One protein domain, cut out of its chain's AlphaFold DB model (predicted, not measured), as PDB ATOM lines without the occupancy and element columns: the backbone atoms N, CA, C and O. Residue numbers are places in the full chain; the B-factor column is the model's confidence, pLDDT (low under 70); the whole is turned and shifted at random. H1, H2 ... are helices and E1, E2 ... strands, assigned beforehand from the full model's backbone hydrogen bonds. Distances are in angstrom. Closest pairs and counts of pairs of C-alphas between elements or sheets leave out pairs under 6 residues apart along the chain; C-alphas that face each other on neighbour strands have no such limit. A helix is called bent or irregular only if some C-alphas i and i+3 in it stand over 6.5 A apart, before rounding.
ATOM      1  N   PRO A   2     103.320 129.113 135.249       54.59
ATOM      2  CA  PRO A   2     104.787 129.204 135.131       54.59
ATOM      3  C   PRO A   2     105.363 130.608 135.393       54.59
ATOM      4  O   PRO A   2     106.405 130.725 136.028       54.59
ATOM      5  N   LYS A   3     104.654 131.685 135.010       58.75
ATOM      6  CA  LYS A   3     105.093 133.069 135.287       58.75
ATOM      7  C   LYS A   3     105.180 133.375 136.789       58.75
ATOM      8  O   LYS A   3     106.130 134.003 137.237       58.75
ATOM      9  N   LEU A   4     104.221 132.877 137.567       62.06
ATOM     10  CA  LEU A   4     104.126 133.097 139.011       62.06
ATOM     11  C   LEU A   4     105.019 132.160 139.836       62.06
ATOM     12  O   LEU A   4     105.493 132.563 140.893       62.06
ATOM     13  N   ALA A   5     105.284 130.935 139.364       58.94
ATOM     14  CA  ALA A   5     106.170 129.981 140.042       58.94
ATOM     15  C   ALA A   5     107.580 130.556 140.277       58.94
ATOM     16  O   ALA A   5     108.252 130.206 141.247       58.94
ATOM     17  N   SER A   6     107.990 131.507 139.433       57.81
ATOM     18  CA  SER A   6     109.228 132.256 139.605       57.81
ATOM     19  C   SER A   6     109.216 133.196 140.820       57.81
ATOM     20  O   SER A   6     110.279 133.471 141.343       57.81
ATOM     21  N   LEU A   7     108.086 133.668 141.348       60.38
ATOM     22  CA  LEU A   7     108.076 134.785 142.308       60.38
ATOM     23  C   LEU A   7     108.195 134.389 143.796       60.38
ATOM     24  O   LEU A   7     108.356 135.274 144.621       60.38
ATOM     25  N   GLY A   8     108.192 133.102 144.167       56.78
ATOM     26  CA  GLY A   8     108.436 132.670 145.558       56.78
ATOM     27  C   GLY A   8     107.418 133.229 146.575       56.78
ATOM     28  O   GLY A   8     107.628 134.252 147.207       56.78
ATOM     29  N   PHE A   9     106.301 132.530 146.764       56.47
ATOM     30  CA  PHE A   9     105.070 133.060 147.374       56.47
ATOM     31  C   PHE A   9     105.009 133.236 148.905       56.47
ATOM     32  O   PHE A   9     103.906 133.341 149.449       56.47
ATOM     33  N   ARG A  10     106.127 133.235 149.630       55.78
ATOM     34  CA  ARG A  10     106.096 133.378 151.096       55.78
ATOM     35  C   ARG A  10     106.577 134.767 151.494       55.78
ATOM     36  O   ARG A  10     107.729 135.087 151.239       55.78
ATOM     37  N   GLU A  11     105.665 135.550 152.078       60.59
ATOM     38  CA  GLU A  11     105.935 136.823 152.770       60.59
ATOM     39  C   GLU A  11     106.932 137.722 152.024       60.59
ATOM     40  O   GLU A  11     108.001 138.052 152.521       60.59
ATOM     41  N   ALA A  12     106.603 138.072 150.783       65.88
ATOM     42  CA  ALA A  12     107.434 138.937 149.960       65.88
ATOM     43  C   ALA A  12     106.785 140.312 149.804       65.88
ATOM     44  O   ALA A  12     105.567 140.426 149.659       65.88
ATOM     45  N   ILE A  13     107.624 141.347 149.795       74.56
ATOM     46  CA  ILE A  13     107.224 142.692 149.391       74.56
ATOM     47  C   ILE A  13     107.380 142.790 147.877       74.56
ATOM     48  O   ILE A  13     108.467 142.541 147.341       74.56
ATOM     49  N   PHE A  14     106.302 143.173 147.206       76.88
ATOM     50  CA  PHE A  14     106.252 143.317 145.761       76.88
ATOM     51  C   PHE A  14     106.246 144.790 145.369       76.88
ATOM     52  O   PHE A  14     105.421 145.547 145.872       76.88
ATOM     53  N   GLU A  15     107.131 145.176 144.456       79.00
ATOM     54  CA  GLU A  15     107.038 146.430 143.713       79.00
ATOM     55  C   GLU A  15     106.135 146.219 142.499       79.00
ATOM     56  O   GLU A  15     106.344 145.295 141.710       79.00
ATOM     57  N   PHE A  16     105.155 147.100 142.349       81.88
ATOM     58  CA  PHE A  16     104.299 147.179 141.177       81.88
ATOM     59  C   PHE A  16     104.660 148.417 140.376       81.88
ATOM     60  O   PHE A  16     104.719 149.501 140.945       81.88
ATOM     61  N   VAL A  17     104.861 148.267 139.066       74.56
ATOM     62  CA  VAL A  17     105.092 149.384 138.141       74.56
ATOM     63  C   VAL A  17     104.082 149.328 137.005       74.56
ATOM     64  O   VAL A  17     104.028 148.339 136.271       74.56
ATOM     65  N   PHE A  18     103.315 150.404 136.844       77.25
ATOM     66  CA  PHE A  18     102.318 150.542 135.782       77.25
ATOM     67  C   PHE A  18     102.876 151.324 134.603       77.25
ATOM     68  O   PHE A  18     103.517 152.355 134.790       77.25
ATOM     69  N   THR A  19     102.597 150.851 133.391       72.75
ATOM     70  CA  THR A  19     102.892 151.552 132.132       72.75
ATOM     71  C   THR A  19     101.738 151.360 131.151       72.75
ATOM     72  O   THR A  19     101.046 150.350 131.206       72.75
ATOM     73  N   ARG A  20     101.500 152.308 130.242       74.88
ATOM     74  CA  ARG A  20     100.444 152.184 129.224       74.88
ATOM     75  C   ARG A  20     100.864 151.269 128.074       74.88
ATOM     76  O   ARG A  20     102.031 151.270 127.692       74.88
ATOM     77  N   ARG A  21      99.912 150.572 127.447       60.94
ATOM     78  CA  ARG A  21     100.070 149.894 126.151       60.94
ATOM     79  C   ARG A  21      99.168 150.473 125.068       60.94
ATOM     80  O   ARG A  21      98.006 150.771 125.312       60.94
ATOM     81  N   ILE A  22      99.719 150.617 123.862       53.34
ATOM     82  CA  ILE A  22      98.937 150.848 122.641       53.34
ATOM     83  C   ILE A  22      98.828 149.518 121.895       53.34
ATOM     84  O   ILE A  22      99.848 148.901 121.572       53.34
ATOM     85  N   GLN A  23      97.603 149.080 121.601       41.62
ATOM     86  CA  GLN A  23      97.373 148.125 120.520       41.62
ATOM     87  C   GLN A  23      97.696 148.839 119.207       41.62
ATOM     88  O   GLN A  23      97.062 149.833 118.865       41.62
ATOM     89  N   ALA A  24      98.718 148.370 118.487       34.16
ATOM     90  CA  ALA A  24      98.940 148.819 117.121       34.16
ATOM     91  C   ALA A  24      97.670 148.508 116.319       34.16
ATOM     92  O   ALA A  24      97.269 147.347 116.246       34.16
ATOM     93  N   TYR A 210     109.171 161.775 149.108       81.31
ATOM     94  CA  TYR A 210     109.876 161.959 150.380       81.31
ATOM     95  C   TYR A 210     110.757 163.210 150.476       81.31
ATOM     96  O   TYR A 210     111.252 163.496 151.568       81.31
ATOM     97  N   GLU A 211     110.986 163.907 149.363       84.56
ATOM     98  CA  GLU A 211     111.755 165.155 149.282       84.56
ATOM     99  C   GLU A 211     110.859 166.379 149.062       84.56
ATOM    100  O   GLU A 211     111.357 167.500 149.064       84.56
ATOM    101  N   ARG A 212     109.545 166.191 148.875       85.19
ATOM    102  CA  ARG A 212     108.602 167.303 148.700       85.19
ATOM    103  C   ARG A 212     108.511 168.130 149.975       85.19
ATOM    104  O   ARG A 212     108.452 167.563 151.068       85.19
ATOM    105  N   ASP A 213     108.410 169.446 149.823       82.38
ATOM    106  CA  ASP A 213     108.334 170.384 150.949       82.38
ATOM    107  C   ASP A 213     107.219 170.004 151.930       82.38
ATOM    108  O   ASP A 213     107.465 169.911 153.127       82.38
ATOM    109  N   GLU A 214     106.049 169.616 151.415       82.31
ATOM    110  CA  GLU A 214     104.895 169.140 152.192       82.31
ATOM    111  C   GLU A 214     105.226 167.994 153.166       82.31
ATOM    112  O   GLU A 214     104.684 167.940 154.267       82.31
ATOM    113  N   ILE A 215     106.129 167.083 152.786       84.38
ATOM    114  CA  ILE A 215     106.593 165.973 153.633       84.38
ATOM    115  C   ILE A 215     107.736 166.423 154.541       84.38
ATOM    116  O   ILE A 215     107.848 165.987 155.690       84.38
ATOM    117  N   MET A 216     108.619 167.277 154.026       84.44
ATOM    118  CA  MET A 216     109.828 167.703 154.721       84.44
ATOM    119  C   MET A 216     109.528 168.655 155.885       84.44
ATOM    120  O   MET A 216     110.229 168.597 156.900       84.44
ATOM    121  N   THR A 217     108.490 169.480 155.758       85.31
ATOM    122  CA  THR A 217     108.049 170.454 156.766       85.31
ATOM    123  C   THR A 217     106.781 170.023 157.503       85.31
ATOM    124  O   THR A 217     106.239 170.809 158.277       85.31
ATOM    125  N   SER A 218     106.287 168.804 157.269       85.00
ATOM    126  CA  SER A 218     105.070 168.316 157.918       85.00
ATOM    127  C   SER A 218     105.225 168.258 159.437       85.00
ATOM    128  O   SER A 218     106.212 167.728 159.952       85.00
ATOM    129  N   THR A 219     104.217 168.755 160.150       84.81
ATOM    130  CA  THR A 219     104.081 168.624 161.608       84.81
ATOM    131  C   THR A 219     103.276 167.390 162.013       84.81
ATOM    132  O   THR A 219     103.105 167.140 163.204       84.81
ATOM    133  N   ASP A 220     102.762 166.628 161.045       83.44
ATOM    134  CA  ASP A 220     101.922 165.470 161.317       83.44
ATOM    135  C   ASP A 220     102.735 164.332 161.978       83.44
ATOM    136  O   ASP A 220     103.784 163.934 161.451       83.44
ATOM    137  N   PRO A 221     102.276 163.764 163.111       82.00
ATOM    138  CA  PRO A 221     103.004 162.716 163.824       82.00
ATOM    139  C   PRO A 221     103.272 161.462 162.982       82.00
ATOM    140  O   PRO A 221     104.321 160.831 163.134       82.00
ATOM    141  N   THR A 222     102.349 161.091 162.093       81.81
ATOM    142  CA  THR A 222     102.496 159.959 161.166       81.81
ATOM    143  C   THR A 222     103.574 160.278 160.145       81.81
ATOM    144  O   THR A 222     104.512 159.492 159.980       81.81
ATOM    145  N   VAL A 223     103.510 161.456 159.522       83.00
ATOM    146  CA  VAL A 223     104.490 161.866 158.514       83.00
ATOM    147  C   VAL A 223     105.898 161.916 159.105       83.00
ATOM    148  O   VAL A 223     106.815 161.290 158.566       83.00
ATOM    149  N   VAL A 224     106.074 162.576 160.252       83.19
ATOM    150  CA  VAL A 224     107.367 162.686 160.946       83.19
ATOM    151  C   VAL A 224     107.919 161.306 161.315       83.19
ATOM    152  O   VAL A 224     109.101 161.027 161.091       83.19
ATOM    153  N   LYS A 225     107.062 160.410 161.817       81.50
ATOM    154  CA  LYS A 225     107.442 159.053 162.231       81.50
ATOM    155  C   LYS A 225     107.825 158.140 161.067       81.50
ATOM    156  O   LYS A 225     108.671 157.273 161.251       81.50
ATOM    157  N   PHE A 226     107.232 158.284 159.884       78.44
ATOM    158  CA  PHE A 226     107.500 157.368 158.763       78.44
ATOM    159  C   PHE A 226     108.396 157.948 157.675       78.44
ATOM    160  O   PHE A 226     108.934 157.188 156.868       78.44
ATOM    161  N   ARG A 227     108.652 159.258 157.668       80.75
ATOM    162  CA  ARG A 227     109.496 159.911 156.656       80.75
ATOM    163  C   ARG A 227     110.881 159.279 156.525       80.75
ATOM    164  O   ARG A 227     111.397 159.169 155.413       80.75
ATOM    165  N   TYR A 228     111.529 158.868 157.613       78.19
ATOM    166  CA  TYR A 228     112.860 158.240 157.545       78.19
ATOM    167  C   TYR A 228     112.824 156.782 157.059       78.19
ATOM    168  O   TYR A 228     113.841 156.279 156.591       78.19
ATOM    169  N   LEU A 229     111.658 156.131 157.110       74.62
ATOM    170  CA  LEU A 229     111.441 154.745 156.686       74.62
ATOM    171  C   LEU A 229     111.061 154.614 155.206       74.62
ATOM    172  O   LEU A 229     110.748 153.513 154.757       74.62
ATOM    173  N   TRP A 230     111.079 155.715 154.453       80.88
ATOM    174  CA  TRP A 230     110.678 155.736 153.051       80.88
ATOM    175  C   TRP A 230     111.573 154.818 152.192       80.88
ATOM    176  O   TRP A 230     112.759 155.119 152.027       80.88
ATOM    177  N   PRO A 231     111.049 153.713 151.622       79.44
ATOM    178  CA  PRO A 231     111.875 152.679 150.993       79.44
ATOM    179  C   PRO A 231     112.655 153.177 149.779       79.44
ATOM    180  O   PRO A 231     113.773 152.733 149.540       79.44
ATOM    181  N   TRP A 232     112.084 154.139 149.055       81.19
ATOM    182  CA  TRP A 232     112.643 154.697 147.824       81.19
ATOM    183  C   TRP A 232     113.846 155.629 148.041       81.19
ATOM    184  O   TRP A 232     114.483 156.034 147.073       81.19
ATOM    185  N   LYS A 233     114.205 155.933 149.299       75.00
ATOM    186  CA  LYS A 233     115.450 156.649 149.639       75.00
ATOM    187  C   LYS A 233     116.703 155.847 149.304       75.00
ATOM    188  O   LYS A 233     117.752 156.421 149.038       75.00
ATOM    189  N   ASN A 234     116.594 154.522 149.351       76.38
ATOM    190  CA  ASN A 234     117.687 153.605 149.074       76.38
ATOM    191  C   ASN A 234     117.382 152.813 147.803       76.38
ATOM    192  O   ASN A 234     116.226 152.542 147.484       76.38
ATOM    193  N   THR A 235     118.422 152.374 147.094       76.50
ATOM    194  CA  THR A 235     118.241 151.460 145.962       76.50
ATOM    195  C   THR A 235     117.662 150.132 146.452       76.50
ATOM    196  O   THR A 235     118.327 149.370 147.157       76.50
ATOM    197  N   ILE A 236     116.419 149.844 146.067       79.50
ATOM    198  CA  ILE A 236     115.741 148.591 146.400       79.50
ATOM    199  C   ILE A 236     116.276 147.484 145.489       79.50
ATOM    200  O   ILE A 236     116.188 147.573 144.266       79.50
ATOM    201  N   GLN A 237     116.816 146.418 146.084       79.44
ATOM    202  CA  GLN A 237     117.292 145.263 145.325       79.44
ATOM    203  C   GLN A 237     116.111 144.378 144.913       79.44
ATOM    204  O   GLN A 237     115.314 143.932 145.748       79.44
ATOM    205  N   LEU A 238     116.013 144.110 143.610       81.31
ATOM    206  CA  LEU A 238     114.968 143.282 143.013       81.31
ATOM    207  C   LEU A 238     115.501 141.869 142.790       81.31
ATOM    208  O   LEU A 238     116.528 141.673 142.149       81.31
ATOM    209  N   LYS A 239     114.795 140.865 143.314       78.19
ATOM    210  CA  LYS A 239     115.179 139.455 143.163       78.19
ATOM    211  C   LYS A 239     114.746 138.897 141.816       78.19
ATOM    212  O   LYS A 239     115.517 138.228 141.137       78.19
ATOM    213  N   ARG A 240     113.468 139.080 141.488       78.06
ATOM    214  CA  ARG A 240     112.805 138.508 140.309       78.06
ATOM    215  C   ARG A 240     111.698 139.452 139.876       78.06
ATOM    216  O   ARG A 240     111.053 140.043 140.737       78.06
ATOM    217  N   SER A 241     111.478 139.570 138.572       79.88
ATOM    218  CA  SER A 241     110.449 140.438 138.008       79.88
ATOM    219  C   SER A 241     109.664 139.712 136.925       79.88
ATOM    220  O   SER A 241     110.211 138.884 136.193       79.88
ATOM    221  N   VAL A 242     108.373 140.007 136.848       76.75
ATOM    222  CA  VAL A 242     107.464 139.527 135.815       76.75
ATOM    223  C   VAL A 242     106.735 140.735 135.248       76.75
ATOM    224  O   VAL A 242     106.017 141.428 135.963       76.75
ATOM    225  N   THR A 243     106.892 140.949 133.947       76.00
ATOM    226  CA  THR A 243     106.226 142.018 133.198       76.00
ATOM    227  C   THR A 243     105.362 141.388 132.117       76.00
ATOM    228  O   THR A 243     105.719 140.364 131.517       76.00
ATOM    229  N   ALA A 244     104.205 141.984 131.846       66.50
ATOM    230  CA  ALA A 244     103.488 141.704 130.611       66.50
ATOM    231  C   ALA A 244     104.293 142.215 129.385       66.50
ATOM    232  O   ALA A 244     105.321 142.865 129.537       66.50
ATOM    233  N   ARG A 245     103.908 141.872 128.146       63.22
ATOM    234  CA  ARG A 245     104.702 142.226 126.939       63.22
ATOM    235  C   ARG A 245     105.028 143.729 126.892       63.22
ATOM    236  O   ARG A 245     104.153 144.541 127.161       63.22
ATOM    237  N   SER A 246     106.257 144.099 126.530       59.44
ATOM    238  CA  SER A 246     106.684 145.505 126.517       59.44
ATOM    239  C   SER A 246     105.779 146.372 125.630       59.44
ATOM    240  O   SER A 246     105.386 145.982 124.527       59.44
ATOM    241  N   SER A 247     105.425 147.556 126.130       56.66
ATOM    242  CA  SER A 247     104.770 148.599 125.342       56.66
ATOM    243  C   SER A 247     105.815 149.545 124.755       56.66
ATOM    244  O   SER A 247     106.807 149.859 125.411       56.66
ATOM    245  N   LYS A 248     105.582 150.018 123.525       57.50
ATOM    246  CA  LYS A 248     106.408 151.051 122.880       57.50
ATOM    247  C   LYS A 248     106.058 152.473 123.335       57.50
ATOM    248  O   LYS A 248     106.868 153.371 123.149       57.50
ATOM    249  N   VAL A 249     104.874 152.680 123.914       58.81
ATOM    250  CA  VAL A 249     104.442 153.984 124.436       58.81
ATOM    251  C   VAL A 249     104.468 153.944 125.951       58.81
ATOM    252  O   VAL A 249     103.891 153.050 126.559       58.81
ATOM    253  N   VAL A 250     105.149 154.917 126.548       66.00
ATOM    254  CA  VAL A 250     105.331 155.040 127.993       66.00
ATOM    255  C   VAL A 250     104.665 156.343 128.417       66.00
ATOM    256  O   VAL A 250     105.057 157.401 127.935       66.00
ATOM    257  N   GLY A 251     103.644 156.274 129.269       69.25
ATOM    258  CA  GLY A 251     102.869 157.459 129.644       69.25
ATOM    259  C   GLY A 251     101.419 157.163 130.000       69.25
ATOM    260  O   GLY A 251     100.730 156.510 129.218       69.25
ATOM    261  N   PHE A 252     100.940 157.667 131.136       81.62
ATOM    262  CA  PHE A 252      99.507 157.779 131.403       81.62
ATOM    263  C   PHE A 252      98.908 158.945 130.606       81.62
ATOM    264  O   PHE A 252      99.635 159.870 130.230       81.62
ATOM    265  N   PRO A 253      97.594 158.924 130.324       82.75
ATOM    266  CA  PRO A 253      96.905 160.102 129.813       82.75
ATOM    267  C   PRO A 253      97.118 161.319 130.735       82.75
ATOM    268  O   PRO A 253      97.134 161.144 131.951       82.75
ATOM    269  N   PRO A 254      97.228 162.551 130.200       81.75
ATOM    270  CA  PRO A 254      97.406 163.752 131.023       81.75
ATOM    271  C   PRO A 254      96.274 164.002 132.028       81.75
ATOM    272  O   PRO A 254      96.491 164.668 133.032       81.75
ATOM    273  N   SER A 255      95.073 163.478 131.757       85.38
ATOM    274  CA  SER A 255      93.910 163.571 132.644       85.38
ATOM    275  C   SER A 255      93.958 162.612 133.833       85.38
ATOM    276  O   SER A 255      93.164 162.765 134.755       85.38
ATOM    277  N   TRP A 256      94.836 161.608 133.813       84.94
ATOM    278  CA  TRP A 256      94.870 160.582 134.847       84.94
ATOM    279  C   TRP A 256      95.671 161.040 136.062       84.94
ATOM    280  O   TRP A 256      96.849 161.392 135.958       84.94
ATOM    281  N   THR A 257      95.047 160.949 137.229       89.62
ATOM    282  CA  THR A 257      95.695 161.138 138.524       89.62
ATOM    283  C   THR A 257      96.235 159.818 139.081       89.62
ATOM    284  O   THR A 257      95.965 158.726 138.566       89.62
ATOM    285  N   LYS A 258      96.993 159.916 140.182       89.44
ATOM    286  CA  LYS A 258      97.438 158.766 140.984       89.44
ATOM    287  C   LYS A 258      96.246 157.879 141.357       89.44
ATOM    288  O   LYS A 258      96.304 156.664 141.189       89.44
ATOM    289  N   GLU A 259      95.167 158.494 141.825       91.19
ATOM    290  CA  GLU A 259      93.936 157.840 142.265       91.19
ATOM    291  C   GLU A 259      93.287 157.085 141.105       91.19
ATOM    292  O   GLU A 259      92.927 155.929 141.281       91.19
ATOM    293  N   ASN A 260      93.243 157.657 139.892       90.12
ATOM    294  CA  ASN A 260      92.673 156.961 138.734       90.12
ATOM    295  C   ASN A 260      93.419 155.658 138.399       90.12
ATOM    296  O   ASN A 260      92.777 154.647 138.107       90.12
ATOM    297  N   VAL A 261      94.758 155.659 138.468       89.50
ATOM    298  CA  VAL A 261      95.572 154.450 138.241       89.50
ATOM    299  C   VAL A 261      95.325 153.408 139.328       89.50
ATOM    300  O   VAL A 261      95.196 152.220 139.027       89.50
ATOM    301  N   LEU A 262      95.277 153.835 140.589       92.25
ATOM    302  CA  LEU A 262      95.091 152.926 141.717       92.25
ATOM    303  C   LEU A 262      93.664 152.370 141.762       92.25
ATOM    304  O   LEU A 262      93.487 151.177 141.983       92.25
ATOM    305  N   ASP A 263      92.656 153.181 141.463       92.00
ATOM    306  CA  ASP A 263      91.269 152.727 141.354       92.00
ATOM    307  C   ASP A 263      91.111 151.703 140.228       92.00
ATOM    308  O   ASP A 263      90.455 150.685 140.428       92.00
ATOM    309  N   ALA A 264      91.792 151.893 139.088       90.06
ATOM    310  CA  ALA A 264      91.764 150.933 137.983       90.06
ATOM    311  C   ALA A 264      92.197 149.524 138.403       90.06
ATOM    312  O   ALA A 264      91.571 148.542 138.011       90.06
ATOM    313  N   ILE A 265      93.261 149.409 139.210       89.19
ATOM    314  CA  ILE A 265      93.677 148.100 139.719       89.19
ATOM    315  C   ILE A 265      92.739 147.579 140.803       89.19
ATOM    316  O   ILE A 265      92.435 146.388 140.834       89.19
ATOM    317  N   LEU A 266      92.285 148.438 141.709       91.62
ATOM    318  CA  LEU A 266      91.474 147.997 142.836       91.62
ATOM    319  C   LEU A 266      90.080 147.510 142.420       91.62
ATOM    320  O   LEU A 266      89.605 146.522 142.985       91.62
ATOM    321  N   GLU A 267      89.463 148.142 141.420       89.44
ATOM    322  CA  GLU A 267      88.187 147.720 140.822       89.44
ATOM    323  C   GLU A 267      88.292 146.305 140.231       89.44
ATOM    324  O   GLU A 267      87.460 145.434 140.493       89.44
ATOM    325  N   ASP A 268      89.373 146.038 139.502       87.69
ATOM    326  CA  ASP A 268      89.615 144.762 138.831       87.69
ATOM    327  C   ASP A 268      89.972 143.625 139.818       87.69
ATOM    328  O   ASP A 268      89.679 142.442 139.602       87.69
ATOM    329  N   LEU A 269      90.535 143.977 140.980       89.38
ATOM    330  CA  LEU A 269      90.847 143.029 142.049       89.38
ATOM    331  C   LEU A 269      89.624 142.582 142.870       89.38
ATOM    332  O   LEU A 269      89.705 141.523 143.513       89.38
ATOM    333  N   LYS A 270      88.493 143.296 142.801       84.94
ATOM    334  CA  LYS A 270      87.253 143.031 143.562       84.94
ATOM    335  C   LYS A 270      87.512 142.947 145.076       84.94
ATOM    336  O   LYS A 270      88.158 143.825 145.629       84.94
ATOM    337  N   GLU A 271      87.080 141.883 145.752       84.62
ATOM    338  CA  GLU A 271      87.178 141.679 147.212       84.62
ATOM    339  C   GLU A 271      88.557 141.186 147.695       84.62
ATOM    340  O   GLU A 271      88.701 140.599 148.765       84.62
ATOM    341  N   LYS A 272      89.616 141.347 146.897       89.50
ATOM    342  CA  LYS A 272      90.952 140.876 147.288       89.50
ATOM    343  C   LYS A 272      91.683 141.969 148.057       89.50
ATOM    344  O   LYS A 272      91.821 143.087 147.557       89.50
ATOM    345  N   SER A 273      92.198 141.623 149.240       87.19
ATOM    346  CA  SER A 273      93.048 142.523 150.026       87.19
ATOM    347  C   SER A 273      94.263 142.959 149.202       87.19
ATOM    348  O   SER A 273      95.020 142.137 148.669       87.19
ATOM    349  N   PHE A 274      94.391 144.274 149.049       91.56
ATOM    350  CA  PHE A 274      95.432 144.922 148.266       91.56
ATOM    351  C   PHE A 274      95.528 146.380 148.701       91.56
ATOM    352  O   PHE A 274      94.614 147.159 148.435       91.56
ATOM    353  N   ILE A 275      96.620 146.729 149.382       92.12
ATOM    354  CA  ILE A 275      96.857 148.081 149.898       92.12
ATOM    355  C   ILE A 275      98.170 148.593 149.298       92.12
ATOM    356  O   ILE A 275      99.249 148.172 149.731       92.12
ATOM    357  N   PRO A 276      98.102 149.465 148.277       93.12
ATOM    358  CA  PRO A 276      99.264 150.162 147.745       93.12
ATOM    359  C   PRO A 276      99.911 151.043 148.814       93.12
ATOM    360  O   PRO A 276      99.232 151.831 149.469       93.12
ATOM    361  N   CYS A 277     101.227 150.924 148.969       90.94
ATOM    362  CA  CYS A 277     102.011 151.665 149.951       90.94
ATOM    363  C   CYS A 277     103.199 152.366 149.287       90.94
ATOM    364  O   CYS A 277     103.775 151.838 148.337       90.94
ATOM    365  N   PHE A 278     103.612 153.505 149.842       87.62
ATOM    366  CA  PHE A 278     104.705 154.344 149.356       87.62
ATOM    367  C   PHE A 278     104.578 154.616 147.859       87.62
ATOM    368  O   PHE A 278     105.395 154.162 147.061       87.62
ATOM    369  N   ILE A 279     103.502 155.289 147.468       89.25
ATOM    370  CA  ILE A 279     103.184 155.462 146.054       89.25
ATOM    371  C   ILE A 279     104.030 156.588 145.467       89.25
ATOM    372  O   ILE A 279     103.963 157.731 145.911       89.25
ATOM    373  N   GLU A 280     104.776 156.272 144.417       86.75
ATOM    374  CA  GLU A 280     105.433 157.241 143.553       86.75
ATOM    375  C   GLU A 280     104.709 157.281 142.213       86.75
ATOM    376  O   GLU A 280     104.762 156.344 141.415       86.75
ATOM    377  N   PHE A 281     104.012 158.384 141.966       87.62
ATOM    378  CA  PHE A 281     103.285 158.612 140.728       87.62
ATOM    379  C   PHE A 281     103.978 159.686 139.892       87.62
ATOM    380  O   PHE A 281     104.293 160.770 140.389       87.62
ATOM    381  N   ASN A 282     104.191 159.387 138.613       84.50
ATOM    382  CA  ASN A 282     104.616 160.339 137.599       84.50
ATOM    383  C   ASN A 282     103.857 160.093 136.287       84.50
ATOM    384  O   ASN A 282     103.158 159.095 136.129       84.50
ATOM    385  N   SER A 283     104.036 160.986 135.314       80.25
ATOM    386  CA  SER A 283     103.361 160.906 134.012       80.25
ATOM    387  C   SER A 283     103.664 159.630 133.222       80.25
ATOM    388  O   SER A 283     102.910 159.294 132.317       80.25
ATOM    389  N   ARG A 284     104.750 158.907 133.529       79.44
ATOM    390  CA  ARG A 284     105.215 157.726 132.783       79.44
ATOM    391  C   ARG A 284     104.900 156.405 133.467       79.44
ATOM    392  O   ARG A 284     104.668 155.413 132.776       79.44
ATOM    393  N   ASN A 285     104.960 156.376 134.791       85.56
ATOM    394  CA  ASN A 285     104.757 155.192 135.598       85.56
ATOM    395  C   ASN A 285     104.248 155.521 137.003       85.56
ATOM    396  O   ASN A 285     104.468 156.601 137.547       85.56
ATOM    397  N   CYS A 286     103.553 154.545 137.575       89.12
ATOM    398  CA  CYS A 286     103.125 154.545 138.965       89.12
ATOM    399  C   CYS A 286     103.818 153.371 139.642       89.12
ATOM    400  O   CYS A 286     103.669 152.240 139.170       89.12
ATOM    401  N   LYS A 287     104.575 153.641 140.704       89.44
ATOM    402  CA  LYS A 287     105.312 152.648 141.482       89.44
ATOM    403  C   LYS A 287     104.798 152.599 142.906       89.44
ATOM    404  O   LYS A 287     104.574 153.641 143.509       89.44
ATOM    405  N   PHE A 288     104.617 151.408 143.451       92.00
ATOM    406  CA  PHE A 288     104.258 151.236 144.857       92.00
ATOM    407  C   PHE A 288     104.633 149.846 145.354       92.00
ATOM    408  O   PHE A 288     104.910 148.935 144.569       92.00
ATOM    409  N   LEU A 289     104.621 149.686 146.673       90.50
ATOM    410  CA  LEU A 289     104.882 148.424 147.344       90.50
ATOM    411  C   LEU A 289     103.591 147.812 147.880       90.50
ATOM    412  O   LEU A 289     102.708 148.522 148.358       90.50
ATOM    413  N   VAL A 290     103.509 146.483 147.856       89.50
ATOM    414  CA  VAL A 290     102.420 145.724 148.484       89.50
ATOM    415  C   VAL A 290     102.985 144.518 149.224       89.50
ATOM    416  O   VAL A 290     103.928 143.871 148.761       89.50
ATOM    417  N   ASN A 291     102.387 144.195 150.369       88.19
ATOM    418  CA  ASN A 291     102.639 142.965 151.118       88.19
ATOM    419  C   ASN A 291     101.361 142.110 151.174       88.19
ATOM    420  O   ASN A 291     100.259 142.623 151.008       88.19
ATOM    421  N   ARG A 292     101.499 140.805 151.433       83.19
ATOM    422  CA  ARG A 292     100.383 139.867 151.694       83.19
ATOM    423  C   ARG A 292      99.290 139.806 150.613       83.19
ATOM    424  O   ARG A 292      98.202 139.302 150.854       83.19
ATOM    425  N   CYS A 293      99.599 140.188 149.379       87.12
ATOM    426  CA  CYS A 293      98.642 140.258 148.272       87.12
ATOM    427  C   CYS A 293      98.521 138.958 147.455       87.12
ATOM    428  O   CYS A 293      98.310 139.002 146.245       87.12
ATOM    429  N   ARG A 294      98.665 137.774 148.072       85.94
ATOM    430  CA  ARG A 294      98.711 136.491 147.334       85.94
ATOM    431  C   ARG A 294      97.481 136.271 146.449       85.94
ATOM    432  O   ARG A 294      97.630 135.870 145.297       85.94
ATOM    433  N   SER A 295      96.283 136.510 146.979       88.19
ATOM    434  CA  SER A 295      95.032 136.360 146.226       88.19
ATOM    435  C   SER A 295      94.962 137.350 145.061       88.19
ATOM    436  O   SER A 295      94.648 136.954 143.940       88.19
ATOM    437  N   ALA A 296      95.320 138.614 145.295       89.19
ATOM    438  CA  ALA A 296      95.379 139.638 144.258       89.19
ATOM    439  C   ALA A 296      96.402 139.300 143.161       89.19
ATOM    440  O   ALA A 296      96.081 139.382 141.981       89.19
ATOM    441  N   LEU A 297      97.591 138.809 143.520       87.62
ATOM    442  CA  LEU A 297      98.606 138.357 142.560       87.62
ATOM    443  C   LEU A 297      98.100 137.235 141.648       87.62
ATOM    444  O   LEU A 297      98.417 137.220 140.458       87.62
ATOM    445  N   LEU A 298      97.325 136.293 142.192       87.81
ATOM    446  CA  LEU A 298      96.716 135.222 141.403       87.81
ATOM    447  C   LEU A 298      95.694 135.773 140.403       87.81
ATOM    448  O   LEU A 298      95.695 135.339 139.251       87.81
ATOM    449  N   ALA A 299      94.888 136.758 140.813       88.88
ATOM    450  CA  ALA A 299      93.935 137.431 139.931       88.88
ATOM    451  C   ALA A 299      94.639 138.165 138.784       88.88
ATOM    452  O   ALA A 299      94.351 137.895 137.619       88.88
ATOM    453  N   LEU A 300      95.652 138.978 139.104       87.69
ATOM    454  CA  LEU A 300      96.429 139.712 138.101       87.69
ATOM    455  C   LEU A 300      97.130 138.776 137.121       87.69
ATOM    456  O   LEU A 300      97.215 139.056 135.927       87.69
ATOM    457  N   HIS A 301      97.622 137.632 137.597       85.62
ATOM    458  CA  HIS A 301      98.203 136.627 136.716       85.62
ATOM    459  C   HIS A 301      97.171 136.035 135.752       85.62
ATOM    460  O   HIS A 301      97.509 135.799 134.591       85.62
ATOM    461  N   TRP A 302      95.938 135.777 136.200       85.62
ATOM    462  CA  TRP A 302      94.867 135.310 135.313       85.62
ATOM    463  C   TRP A 302      94.493 136.350 134.254       85.62
ATOM    464  O   TRP A 302      94.178 135.967 133.134       85.62
ATOM    465  N   GLN A 303      94.649 137.639 134.552       83.00
ATOM    466  CA  GLN A 303      94.488 138.737 133.589       83.00
ATOM    467  C   GLN A 303      95.746 139.001 132.742       83.00
ATOM    468  O   GLN A 303      95.792 139.923 131.932       83.00
ATOM    469  N   GLY A 304      96.803 138.202 132.912       85.12
ATOM    470  CA  GLY A 304      98.041 138.353 132.152       85.12
ATOM    471  C   GLY A 304      98.874 139.578 132.540       85.12
ATOM    472  O   GLY A 304      99.711 139.994 131.738       85.12
ATOM    473  N   PHE A 305      98.686 140.106 133.755       86.75
ATOM    474  CA  PHE A 305      99.309 141.329 134.280       86.75
ATOM    475  C   PHE A 305      98.980 142.568 133.439       86.75
ATOM    476  O   PHE A 305      99.832 143.426 133.206       86.75
ATOM    477  N   SER A 306      97.740 142.625 132.961       84.94
ATOM    478  CA  SER A 306      97.201 143.715 132.165       84.94
ATOM    479  C   SER A 306      95.819 144.070 132.688       84.94
ATOM    480  O   SER A 306      94.994 143.182 132.873       84.94
ATOM    481  N   ILE A 307      95.564 145.357 132.890       86.00
ATOM    482  CA  ILE A 307      94.267 145.883 133.324       86.00
ATOM    483  C   ILE A 307      93.763 146.818 132.242       86.00
ATOM    484  O   ILE A 307      94.544 147.570 131.665       86.00
ATOM    485  N   ARG A 308      92.473 146.760 131.931       84.12
ATOM    486  CA  ARG A 308      91.845 147.688 130.990       84.12
ATOM    487  C   ARG A 308      90.872 148.561 131.753       84.12
ATOM    488  O   ARG A 308      89.999 148.032 132.433       84.12
ATOM    489  N   LYS A 309      91.038 149.873 131.630       82.81
ATOM    490  CA  LYS A 309      90.088 150.869 132.117       82.81
ATOM    491  C   LYS A 309      89.842 151.853 130.989       82.81
ATOM    492  O   LYS A 309      90.800 152.401 130.441       82.81
ATOM    493  N   ASP A 310      88.575 152.006 130.622       80.12
ATOM    494  CA  ASP A 310      88.153 152.746 129.433       80.12
ATOM    495  C   ASP A 310      88.905 152.234 128.183       80.12
ATOM    496  O   ASP A 310      88.985 151.024 127.952       80.12
ATOM    497  N   ASP A 311      89.537 153.134 127.426       78.19
ATOM    498  CA  ASP A 311      90.354 152.827 126.245       78.19
ATOM    499  C   ASP A 311      91.856 152.658 126.561       78.19
ATOM    500  O   ASP A 311      92.719 152.713 125.674       78.19
ATOM    501  N   VAL A 312      92.213 152.489 127.839       80.12
ATOM    502  CA  VAL A 312      93.604 152.422 128.302       80.12
ATOM    503  C   VAL A 312      93.930 151.027 128.833       80.12
ATOM    504  O   VAL A 312      93.392 150.570 129.840       80.12
ATOM    505  N   GLU A 313      94.882 150.355 128.178       83.56
ATOM    506  CA  GLU A 313      95.486 149.115 128.675       83.56
ATOM    507  C   GLU A 313      96.711 149.450 129.545       83.56
ATOM    508  O   GLU A 313      97.704 150.015 129.074       83.56
ATOM    509  N   LEU A 314      96.633 149.113 130.829       84.06
ATOM    510  CA  LEU A 314      97.684 149.252 131.828       84.06
ATOM    511  C   LEU A 314      98.448 147.941 131.971       84.06
ATOM    512  O   LEU A 314      97.901 146.916 132.363       84.06
ATOM    513  N   MET A 315      99.743 147.995 131.707       84.25
ATOM    514  CA  MET A 315     100.669 146.886 131.868       84.25
ATOM    515  C   MET A 315     101.307 146.943 133.240       84.25
ATOM    516  O   MET A 315     101.869 147.969 133.632       84.25
ATOM    517  N   ILE A 316     101.274 145.809 133.926       87.00
ATOM    518  CA  ILE A 316     101.816 145.661 135.265       87.00
ATOM    519  C   ILE A 316     103.143 144.920 135.182       87.00
ATOM    520  O   ILE A 316     103.254 143.828 134.616       87.00
ATOM    521  N   THR A 317     104.157 145.522 135.786       86.31
ATOM    522  CA  THR A 317     105.386 144.840 136.180       86.31
ATOM    523  C   THR A 317     105.325 144.560 137.667       86.31
ATOM    524  O   THR A 317     105.051 145.469 138.442       86.31
ATOM    525  N   ILE A 318     105.595 143.318 138.056       87.81
ATOM    526  CA  ILE A 318     105.635 142.887 139.450       87.81
ATOM    527  C   ILE A 318     107.041 142.393 139.752       87.81
ATOM    528  O   ILE A 318     107.512 141.448 139.119       87.81
ATOM    529  N   SER A 319     107.688 142.988 140.746       87.06
ATOM    530  CA  SER A 319     109.041 142.630 141.166       87.06
ATOM    531  C   SER A 319     109.067 142.235 142.637       87.06
ATOM    532  O   SER A 319     108.550 142.949 143.487       87.06
ATOM    533  N   VAL A 320     109.693 141.107 142.968       84.69
ATOM    534  CA  VAL A 320     109.966 140.716 144.360       84.69
ATOM    535  C   VAL A 320     111.160 141.511 144.860       84.69
ATOM    536  O   VAL A 320     112.232 141.458 144.256       84.69
ATOM    537  N   THR A 321     111.003 142.187 145.989       82.94
ATOM    538  CA  THR A 321     112.057 143.000 146.604       82.94
ATOM    539  C   THR A 321     112.758 142.252 147.746       82.94
ATOM    540  O   THR A 321     112.263 141.245 148.262       82.94
ATOM    541  N   THR A 322     113.936 142.725 148.159       78.94
ATOM    542  CA  THR A 322     114.647 142.251 149.365       78.94
ATOM    543  C   THR A 322     114.273 143.029 150.632       78.94
ATOM    544  O   THR A 322     114.983 142.927 151.633       78.94
ATOM    545  N   LEU A 323     113.221 143.852 150.595       77.12
ATOM    546  CA  LEU A 323     112.837 144.691 151.726       77.12
ATOM    547  C   LEU A 323     112.398 143.853 152.932       77.12
ATOM    548  O   LEU A 323     111.864 142.752 152.792       77.12
ATOM    549  N   ASN A 324     112.611 144.400 154.130       71.31
ATOM    550  CA  ASN A 324     112.166 143.768 155.366       71.31
ATOM    551  C   ASN A 324     110.632 143.796 155.441       71.31
ATOM    552  O   ASN A 324     110.031 144.871 155.498       71.31
ATOM    553  N   THR A 325     110.017 142.613 155.495       68.44
ATOM    554  CA  THR A 325     108.565 142.432 155.626       68.44
ATOM    555  C   THR A 325     107.981 143.183 156.806       68.44
ATOM    556  O   THR A 325     106.906 143.754 156.658       68.44
TER     557      THR A 325
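Overview. This is residues 2 to 24 and 210 to 325 of the 574 residues of the protein "Hypothetical protein" of Pieris macdunnoughi (UniProt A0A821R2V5). A twisted antiparallel sheet of six strands, E1 to E6, curls round one long helix, H4, while H5 and the short H1 only graze the sheet. H2 and H3 make a small separate lobe, away from the sheet. The printed part has 139 residues, with five named helices and six named strands in the order H1 E1 H2 H3 E2 H4 E3 E4 H5 E5 E6, a mixed class. The whole is compact, with a radius of gyration of the C-alphas of 15.5 A and spans of 47 by 37 by 29 A.

Along the chain. Start with the sheet's longest strand, E6, residues 312 to 321: find C-alpha 312 at (93.604, 152.422, 128.302) and C-alpha 321 at (112.057, 143.000, 146.604), 27.6 A apart. Beside it look for E1, residues 14 to 21, 21.6 A long, E2, residues 238 to 243, and E5, residues 306 to 309. E3 is residues 277 to 281 and E4 residues 286 to 290. H4, residues 258 to 269, begins at (97.438, 158.766, 140.984) and is 17.1 A long; H5, residues 294 to 302, is 12.7 A long. H1 is residues 2 to 5, H2 residues 213 to 216, and H3 residues 221 to 229, irregular, with C-alphas 225 and 228 7.2 A apart.

Arrangement. The sheet is branched at E6: E1 lies on one side of it, E2 and E5 on the other side. Look at N 317 and O 17, 2.9 A, for E6 with E1; N 242 and O 318, 2.8 A, for E2; and N 314 and O 307, 2.7 A, for the hairpin E5 and E6. On the other side of E1 is E4, with N 16 and O 288 2.9 A apart. E4 and E3 form a hairpin, with N 280 and O 287 2.8 A apart. H4 is on the sheet, its closest C-alpha to E5 being that of Ala 264, 6.1 A from that of Lys 309. H4 and H5 only just touch, with 3 pairs of C-alphas within 8 A, through residue 269 of H4 alone, about perpendicular at 86 degrees; the C-alphas of Leu 269 and Ala 296 are closest, 6.1 A. H2 and H3 are close but not clearly touching, the closest C-alphas being those of Ile 215 and Val 223, 6.7 A. Every O i to N i+4 pair is within hydrogen-bond range in H5, but 7 of 8 in H4 and 3 of 5 in H3; H1 and H2 are too short for such a pair.

Size, cuts and confidence. The C-alphas of Ala 24 and Thr 219, the two farthest apart, are 49.0 A apart. Residues 25 to 209 are not printed; C-alphas 24 and 210 stand 37.4 A apart across the cut. The link from E2 to H4, residues 244 to 257, is long. Mean pLDDT of the printed part is 79.6; look for values under 70 at residues 2 to 12, 21 to 24, 244 to 251 and 325.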